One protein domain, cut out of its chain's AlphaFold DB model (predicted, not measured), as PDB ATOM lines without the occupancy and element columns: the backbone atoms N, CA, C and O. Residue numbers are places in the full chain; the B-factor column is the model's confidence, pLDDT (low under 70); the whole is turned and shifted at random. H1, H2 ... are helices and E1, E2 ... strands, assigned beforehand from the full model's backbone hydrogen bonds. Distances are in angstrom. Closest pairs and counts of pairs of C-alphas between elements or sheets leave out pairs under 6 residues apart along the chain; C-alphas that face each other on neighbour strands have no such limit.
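This is residues 6 to 72 of the 73 residues of the protein "Bifunctional UDP-sugar hydrolase/5'-nucleotidase periplasmic domain protein" of Haemophilus paraphrohaemolyticus HK411 (UniProt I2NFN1). There is little regular structure: a small three-stranded sheet has the short helix H1 over one face, and the long loop of residues 33 to 60 reaches away from it. The 67 printed residues hold H1, E1, E2 and E3 in that order, with 17 in named elements, mixed helices and strands. The mixed sheet runs E1 E3 E2. The whole is compact, radius of gyration of the C-alphas 11.9 A, spanning 33 by 27 by 20 A.

Start at H1, residues 16 to 22, where every O i to N i+4 pair is within hydrogen-bond range. Next find E1, 30 to 32, then the hairpin of E2, 61 to 63, and E3, 66 to 69. H1 is on the sheet, its height 8.7 A. E1 and E3 are parallel, N 31 and O 67 2.7 A apart; E3 and E2 are antiparallel, N 68 and O 61 2.8 A apart.

Find C-alpha 16 at (62.316, 16.668, 91.616); H1 runs 10.0 A. E3, 9.9 A, ends at (60.755, 16.930, 101.011).

The printed part has no cut. The link E1 to E2 is long. No printed residue is under 70 in pLDDT.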
ATOM      1  N   GLU A   6      53.771  12.353  90.913       95.19
ATOM      2  CA  GLU A   6      54.106  11.315  89.925       95.19
ATOM      3  C   GLU A   6      54.995  11.778  88.749       95.19
ATOM      4  O   GLU A   6      55.164  11.036  87.781       95.19
ATOM      5  N   GLY A   7      55.608  12.960  88.832       96.12
ATOM      6  CA  GLY A   7      56.389  13.575  87.756       96.12
ATOM      7  C   GLY A   7      55.535  14.288  86.702       96.12
ATOM      8  O   GLY A   7      56.048  14.647  85.644       96.12
ATOM      9  N   LYS A   8      54.237  14.504  86.956       96.81
ATOM     10  CA  LYS A   8      53.309  15.157  86.020       96.81
ATOM     11  C   LYS A   8      53.479  16.680  86.053       96.81
ATOM     12  O   LYS A   8      52.735  17.383  86.726       96.81
ATOM     13  N   HIS A   9      54.462  17.188  85.314       95.50
ATOM     14  CA  HIS A   9      54.834  18.611  85.320       95.50
ATOM     15  C   HIS A   9      54.101  19.483  84.280       95.50
ATOM     16  O   HIS A   9      54.213  20.708  84.319       95.50
ATOM     17  N   GLY A  10      53.329  18.894  83.359       95.00
ATOM     18  CA  GLY A  10      52.599  19.644  82.330       95.00
ATOM     19  C   GLY A  10      53.538  20.493  81.465       95.00
ATOM     20  O   GLY A  10      54.503  19.978  80.907       95.00
ATOM     21  N   THR A  11      53.266  21.796  81.370       96.06
ATOM     22  CA  THR A  11      54.112  22.761  80.642       96.06
ATOM     23  C   THR A  11      55.299  23.277  81.455       96.06
ATOM     24  O   THR A  11      56.134  23.994  80.908       96.06
ATOM     25  N   ASN A  12      55.384  22.950  82.748       96.38
ATOM     26  CA  ASN A  12      56.526  23.337  83.570       96.38
ATOM     27  C   ASN A  12      57.764  22.514  83.200       96.38
ATOM     28  O   ASN A  12      57.670  21.448  82.588       96.38
ATOM     29  N   ALA A  13      58.936  22.996  83.609       97.25
ATOM     30  CA  ALA A  13      60.164  22.219  83.508       97.25
ATOM     31  C   ALA A  13      60.073  20.929  84.355       97.25
ATOM     32  O   ALA A  13      59.376  20.925  85.375       97.25
ATOM     33  N   PRO A  14      60.793  19.851  83.986       97.50
ATOM     34  CA  PRO A  14      60.891  18.650  84.805       97.50
ATOM     35  C   PRO A  14      61.288  18.962  86.251       97.50
ATOM     36  O   PRO A  14      62.089  19.860  86.520       97.50
ATOM     37  N   GLY A  15      60.687  18.218  87.175       97.94
ATOM     38  CA  GLY A  15      60.801  18.457  88.607       97.94
ATOM     39  C   GLY A  15      61.614  17.418  89.365       97.94
ATOM     40  O   GLY A  15      62.229  16.528  88.772       97.94
ATOM     41  N   ASP A  16      61.533  17.494  90.690       98.06
ATOM     42  CA  ASP A  16      62.316  16.668  91.616       98.06
ATOM     43  C   ASP A  16      62.053  15.168  91.426       98.06
ATOM     44  O   ASP A  16      62.985  14.366  91.383       98.06
ATOM     45  N   VAL A  17      60.788  14.784  91.210       98.19
ATOM     46  CA  VAL A  17      60.399  13.390  90.932       98.19
ATOM     47  C   VAL A  17      61.041  12.879  89.641       98.19
ATOM     48  O   VAL A  17      61.565  11.763  89.601       98.19
ATOM     49  N   SER A  18      61.025  13.686  88.578       98.00
ATOM     50  CA  SER A  18      61.631  13.318  87.295       98.00
ATOM     51  C   SER A  18      63.151  13.211  87.411       98.00
ATOM     52  O   SER A  18      63.729  12.258  86.896       98.00
ATOM     53  N   MET A  19      63.787  14.141  88.130       98.00
ATOM     54  CA  MET A  19      65.227  14.130  88.387       98.00
ATOM     55  C   MET A  19      65.653  12.880  89.169       98.00
ATOM     56  O   MET A  19      66.544  12.158  88.725       98.00
ATOM     57  N   ALA A  20      64.979  12.575  90.285       98.00
ATOM     58  CA  ALA A  20      65.287  11.408  91.112       98.00
ATOM     59  C   ALA A  20      65.170  10.089  90.328       98.00
ATOM     60  O   ALA A  20      65.988   9.186  90.495       98.00
ATOM     61  N   ARG A  21      64.180   9.974  89.433       97.69
ATOM     62  CA  ARG A  21      63.969   8.776  88.598       97.69
ATOM     63  C   ARG A  21      64.978   8.620  87.456       97.69
ATOM     64  O   ARG A  21      65.198   7.495  87.024       97.69
ATOM     65  N   GLN A  22      65.543   9.711  86.941       97.62
ATOM     66  CA  GLN A  22      66.478   9.670  85.805       97.62
ATOM     67  C   GLN A  22      67.918   9.359  86.217       97.62
ATOM     68  O   GLN A  22      68.691   8.840  85.413       97.62
ATOM     69  N   LEU A  23      68.289   9.681  87.453       97.44
ATOM     70  CA  LEU A  23      69.621   9.404  87.972       97.44
ATOM     71  C   LEU A  23      69.744   7.952  88.463       97.44
ATOM     72  O   LEU A  23      68.735   7.297  88.738       97.44
ATOM     73  N   PRO A  24      70.972   7.420  88.599       98.25
ATOM     74  CA  PRO A  24      71.190   6.135  89.252       98.25
ATOM     75  C   PRO A  24      70.511   6.066  90.627       98.25
ATOM     76  O   PRO A  24      70.450   7.056  91.359       98.25
ATOM     77  N   LYS A  25      70.004   4.886  90.993       97.88
ATOM     78  CA  LYS A  25      69.328   4.670  92.278       97.88
ATOM     79  C   LYS A  25      70.216   5.101  93.445       97.88
ATOM     80  O   LYS A  25      71.361   4.665  93.529       97.88
ATOM     81  N   GLY A  26      69.668   5.904  94.356       95.81
ATOM     82  CA  GLY A  26      70.401   6.397  95.524       95.81
ATOM     83  C   GLY A  26      71.503   7.404  95.186       95.81
ATOM     84  O   GLY A  26      72.431   7.563  95.967       95.81
ATOM     85  N   SER A  27      71.417   8.089  94.035       97.88
ATOM     86  CA  SER A  27      72.330   9.205  93.716       97.88
ATOM     87  C   SER A  27      72.257  10.336  94.744       97.88
ATOM     88  O   SER A  27      73.221  11.078  94.906       97.88
ATOM     89  N   PHE A  28      71.121  10.457  95.432       96.94
ATOM     90  CA  PHE A  28      70.928  11.365  96.552       96.94
ATOM     91  C   PHE A  28      70.286  10.619  97.718       96.94
ATOM     92  O   PHE A  28      69.381   9.810  97.505       96.94
ATOM     93  N   ASP A  29      70.669  10.966  98.943       98.06
ATOM     94  CA  ASP A  29      69.915  10.556 100.127       98.06
ATOM     95  C   ASP A  29      68.578  11.307 100.193       98.06
ATOM     96  O   ASP A  29      67.523  10.718 100.447       98.06
ATOM     97  N   MET A  30      68.617  12.620  99.938       97.94
ATOM     98  CA  MET A  30      67.471  13.519 100.059       97.94
ATOM     99  C   MET A  30      67.537  14.676  99.049       97.94
ATOM    100  O   MET A  30      68.616  15.177  98.737       97.94
ATOM    101  N   ILE A  31      66.373  15.138  98.598       98.12
ATOM    102  CA  ILE A  31      66.149  16.368  97.832       98.12
ATOM    103  C   ILE A  31      65.271  17.285  98.688       98.12
ATOM    104  O   ILE A  31      64.169  16.903  99.087       98.12
ATOM    105  N   ILE A  32      65.756  18.497  98.960       97.81
ATOM    106  CA  ILE A  32      65.000  19.543  99.660       97.81
ATOM    107  C   ILE A  32      64.445  20.498  98.599       97.81
ATOM    108  O   ILE A  32      65.176  21.324  98.057       97.81
ATOM    109  N   GLY A  33      63.176  20.297  98.253       96.56
ATOM    110  CA  GLY A  33      62.480  20.960  97.154       96.56
ATOM    111  C   GLY A  33      61.916  22.342  97.494       96.56
ATOM    112  O   GLY A  33      62.098  22.882  98.587       96.56
ATOM    113  N   GLY A  34      61.201  22.907  96.521       95.00
ATOM    114  CA  GLY A  34      60.539  24.211  96.579       95.00
ATOM    115  C   GLY A  34      59.772  24.501  95.284       95.00
ATOM    116  O   GLY A  34      59.471  23.600  94.504       95.00
ATOM    117  N   HIS A  35      59.493  25.776  95.008       97.19
ATOM    118  CA  HIS A  35      58.857  26.271  93.774       97.19
ATOM    119  C   HIS A  35      57.379  25.912  93.554       97.19
ATOM    120  O   HIS A  35      56.658  26.771  93.061       97.19
ATOM    121  N   THR A  36      56.898  24.711  93.893       95.62
ATOM    122  CA  THR A  36      55.451  24.424  93.788       95.62
ATOM    123  C   THR A  36      54.654  24.885  95.000       95.62
ATOM    124  O   THR A  36      53.434  24.951  94.918       95.62
ATOM    125  N   HIS A  37      55.331  25.242  96.097       94.38
ATOM    126  CA  HIS A  37      54.716  25.681  97.357       94.38
ATOM    127  C   HIS A  37      53.803  24.622  98.014       94.38
ATOM    128  O   HIS A  37      53.069  24.910  98.952       94.38
ATOM    129  N   ASP A  38      53.904  23.360  97.586       95.00
ATOM    130  CA  ASP A  38      53.241  22.220  98.218       95.00
ATOM    131  C   ASP A  38      53.951  21.770  99.501       95.00
ATOM    132  O   ASP A  38      55.183  21.810  99.601       95.00
ATOM    133  N   THR A  39      53.174  21.253 100.456       97.00
ATOM    134  CA  THR A  39      53.709  20.433 101.552       97.00
ATOM    135  C   THR A  39      53.721  18.974 101.101       97.00
ATOM    136  O   THR A  39      52.668  18.347 100.987       97.00
ATOM    137  N   VAL A  40      54.903  18.422 100.821       97.56
ATOM    138  CA  VAL A  40      55.034  17.063 100.269       97.56
ATOM    139  C   VAL A  40      54.841  16.032 101.377       97.56
ATOM    140  O   VAL A  40      55.790  15.623 102.044       97.56
ATOM    141  N   CYS A  41      53.587  15.624 101.568       97.94
ATOM    142  CA  CYS A  41      53.178  14.635 102.557       97.94
ATOM    143  C   CYS A  41      52.220  13.612 101.947       97.94
ATOM    144  O   CYS A  41      51.229  13.958 101.305       97.94
ATOM    145  N   PHE A  42      52.495  12.344 102.220       97.62
ATOM    146  CA  PHE A  42      51.638  11.213 101.909       97.62
ATOM    147  C   PHE A  42      51.061  10.618 103.193       97.62
ATOM    148  O   PHE A  42      51.706  10.642 104.247       97.62
ATOM    149  N   ASP A  43      49.848  10.082 103.099       95.44
ATOM    150  CA  ASP A  43      49.226   9.330 104.183       95.44
ATOM    151  C   ASP A  43      49.791   7.897 104.288       95.44
ATOM    152  O   ASP A  43      50.630   7.454 103.494       95.44
ATOM    153  N   GLU A  44      49.323   7.135 105.277       93.50
ATOM    154  CA  GLU A  44      49.738   5.738 105.475       93.50
ATOM    155  C   GLU A  44      49.353   4.815 104.308       93.50
ATOM    156  O   GLU A  44      49.968   3.765 104.119       93.50
ATOM    157  N   LYS A  45      48.360   5.211 103.502       93.69
ATOM    158  CA  LYS A  45      47.901   4.485 102.312       93.69
ATOM    159  C   LYS A  45      48.683   4.882 101.055       93.69
ATOM    160  O   LYS A  45      48.426   4.320  99.993       93.69
ATOM    161  N   GLY A  46      49.636   5.812 101.163       93.00
ATOM    162  CA  GLY A  46      50.422   6.315 100.042       93.00
ATOM    163  C   GLY A  46      49.664   7.300  99.148       93.00
ATOM    164  O   GLY A  46      50.049   7.477  97.995       93.00
ATOM    165  N   GLN A  47      48.601   7.932  99.646       95.69
ATOM    166  CA  GLN A  47      47.880   8.994  98.944       95.69
ATOM    167  C   GLN A  47      48.461  10.359  99.306       95.69
ATOM    168  O   GLN A  47      48.761  10.627 100.470       95.69
ATOM    169  N   PHE A  48      48.624  11.223  98.305       96.19
ATOM    170  CA  PHE A  48      49.091  12.588  98.520       96.19
ATOM    171  C   PHE A  48      48.049  13.402  99.298       96.19
ATOM    172  O   PHE A  48      46.862  13.390  98.970       96.19
ATOM    173  N   ILE A  49      48.499  14.117 100.328       96.19
ATOM    174  CA  ILE A  49      47.648  14.944 101.182       96.19
ATOM    175  C   ILE A  49      47.642  16.379 100.638       96.19
ATOM    176  O   ILE A  49      48.438  17.210 101.062       96.19
ATOM    177  N   GLU A  50      46.702  16.700  99.744       92.38
ATOM    178  CA  GLU A  50      46.595  18.045  99.139       92.38
ATOM    179  C   GLU A  50      46.386  19.175 100.163       92.38
ATOM    180  O   GLU A  50      46.829  20.301  99.965       92.38
ATOM    181  N   LYS A  51      45.680  18.892 101.264       93.06
ATOM    182  CA  LYS A  51      45.342  19.872 102.312       93.06
ATOM    183  C   LYS A  51      45.937  19.462 103.644       93.06
ATOM    184  O   LYS A  51      45.214  19.164 104.600       93.06
ATOM    185  N   TYR A  52      47.261  19.404 103.684       95.44
ATOM    186  CA  TYR A  52      47.986  19.125 104.910       95.44
ATOM    187  C   TYR A  52      47.651  20.162 105.994       95.44
ATOM    188  O   TYR A  52      47.513  21.354 105.714       95.44
ATOM    189  N   LYS A  53      47.506  19.713 107.246       94.75
ATOM    190  CA  LYS A  53      47.358  20.602 108.405       94.75
ATOM    191  C   LYS A  53      48.581  20.475 109.308       94.75
ATOM    192  O   LYS A  53      49.095  19.364 109.459       94.75
ATOM    193  N   PRO A  54      49.011  21.570 109.960       94.12
ATOM    194  CA  PRO A  54      50.071  21.510 110.956       94.12
ATOM    195  C   PRO A  54      49.821  20.398 111.976       94.12
ATOM    196  O   PRO A  54      48.674  20.096 112.299       94.12
ATOM    197  N   THR A  55      50.911  19.797 112.455       94.19
ATOM    198  CA  THR A  55      50.944  18.674 113.413       94.19
ATOM    199  C   THR A  55      50.390  17.332 112.927       94.19
ATOM    200  O   THR A  55      50.439  16.367 113.686       94.19
ATOM    201  N   MET A  56      49.870  17.225 111.700       95.00
ATOM    202  CA  MET A  56      49.551  15.916 111.125       95.00
ATOM    203  C   MET A  56      50.829  15.097 110.899       95.00
ATOM    204  O   MET A  56      51.926  15.639 110.787       95.00
ATOM    205  N   ALA A  57      50.704  13.773 110.832       95.50
ATOM    206  CA  ALA A  57      51.816  12.948 110.381       95.50
ATOM    207  C   ALA A  57      52.103  13.245 108.901       95.50
ATOM    208  O   ALA A  57      51.179  13.368 108.095       95.50
ATOM    209  N   CYS A  58      53.381  13.345 108.551       96.88
ATOM    210  CA  CYS A  58      53.831  13.585 107.188       96.88
ATOM    211  C   CYS A  58      54.856  12.527 106.803       96.88
ATOM    212  O   CYS A  58      55.930  12.451 107.404       96.88
ATOM    213  N   LYS A  59      54.533  11.721 105.790       97.81
ATOM    214  CA  LYS A  59      55.511  10.868 105.121       97.81
ATOM    215  C   LYS A  59      55.964  11.559 103.832       97.81
ATOM    216  O   LYS A  59      55.130  11.724 102.942       97.81
ATOM    217  N   PRO A  60      57.240  11.957 103.706       97.56
ATOM    218  CA  PRO A  60      57.739  12.549 102.471       97.56
ATOM    219  C   PRO A  60      57.719  11.561 101.300       97.56
ATOM    220  O   PRO A  60      57.620  10.345 101.493       97.56
ATOM    221  N   ASP A  61      57.844  12.089 100.084       98.00
ATOM    222  CA  ASP A  61      57.939  11.267  98.879       98.00
ATOM    223  C   ASP A  61      59.269  10.494  98.865       98.00
ATOM    224  O   ASP A  61      60.290  10.966  99.369       98.00
ATOM    225  N   TYR A  62      59.265   9.304  98.271       97.69
ATOM    226  CA  TYR A  62      60.457   8.481  98.116       97.69
ATOM    227  C   TYR A  62      60.528   7.916  96.704       97.69
ATOM    228  O   TYR A  62      59.737   7.057  96.310       97.69
ATOM    229  N   GLN A  63      61.507   8.387  95.937       97.75
ATOM    230  CA  GLN A  63      61.670   8.060  94.526       97.75
ATOM    231  C   GLN A  63      63.075   7.517  94.297       97.75
ATOM    232  O   GLN A  63      64.061   8.169  94.614       97.75
ATOM    233  N   ASN A  64      63.172   6.314  93.727       97.50
ATOM    234  CA  ASN A  64      64.440   5.737  93.269       97.50
ATOM    235  C   ASN A  64      65.588   5.760  94.309       97.50
ATOM    236  O   ASN A  64      66.752   5.984  93.980       97.50
ATOM    237  N   GLY A  65      65.276   5.502  95.580       97.62
ATOM    238  CA  GLY A  65      66.283   5.506  96.645       97.62
ATOM    239  C   GLY A  65      66.571   6.881  97.259       97.62
ATOM    240  O   GLY A  65      67.496   6.981  98.052       97.62
ATOM    241  N   THR A  66      65.797   7.905  96.903       98.44
ATOM    242  CA  THR A  66      65.965   9.290  97.348       98.44
ATOM    243  C   THR A  66      64.681   9.800  97.995       98.44
ATOM    244  O   THR A  66      63.598   9.664  97.423       98.44
ATOM    245  N   TRP A  67      64.793  10.422  99.169       98.31
ATOM    246  CA  TRP A  67      63.678  11.147  99.785       98.31
ATOM    247  C   TRP A  67      63.490  12.518  99.148       98.31
ATOM    248  O   TRP A  67      64.470  13.183  98.830       98.31
ATOM    249  N   ILE A  68      62.251  12.971  98.991       98.31
ATOM    250  CA  ILE A  68      61.947  14.312  98.490       98.31
ATOM    251  C   ILE A  68      61.025  15.002  99.490       98.31
ATOM    252  O   ILE A  68      59.927  14.519  99.773       98.31
ATOM    253  N   MET A  69      61.488  16.124 100.038       98.00
ATOM    254  CA  MET A  69      60.755  16.930 101.011       98.00
ATOM    255  C   MET A  69      60.479  18.323 100.455       98.00
ATOM    256  O   MET A  69      61.335  18.910  99.803       98.00
ATOM    257  N   GLN A  70      59.326  18.889 100.800       97.69
ATOM    258  CA  GLN A  70      59.016  20.303 100.601       97.69
ATOM    259  C   GLN A  70      58.048  20.753 101.695       97.69
ATOM    260  O   GLN A  70      57.132  20.011 102.050       97.69
ATOM    261  N   ALA A  71      58.276  21.942 102.251       95.94
ATOM    262  CA  ALA A  71      57.655  22.380 103.502       95.94
ATOM    263  C   ALA A  71      56.459  23.336 103.326       95.94
ATOM    264  O   ALA A  71      56.088  24.002 104.288       95.94
ATOM    265  N   GLY A  72      55.855  23.396 102.136       91.81
ATOM    266  CA  GLY A  72      54.792  24.358 101.838       91.81
ATOM    267  C   GLY A  72      55.276  25.811 101.789       91.81
ATOM    268  O   GLY A  72      56.479  26.071 101.701       91.81
TER     269      GLY A  72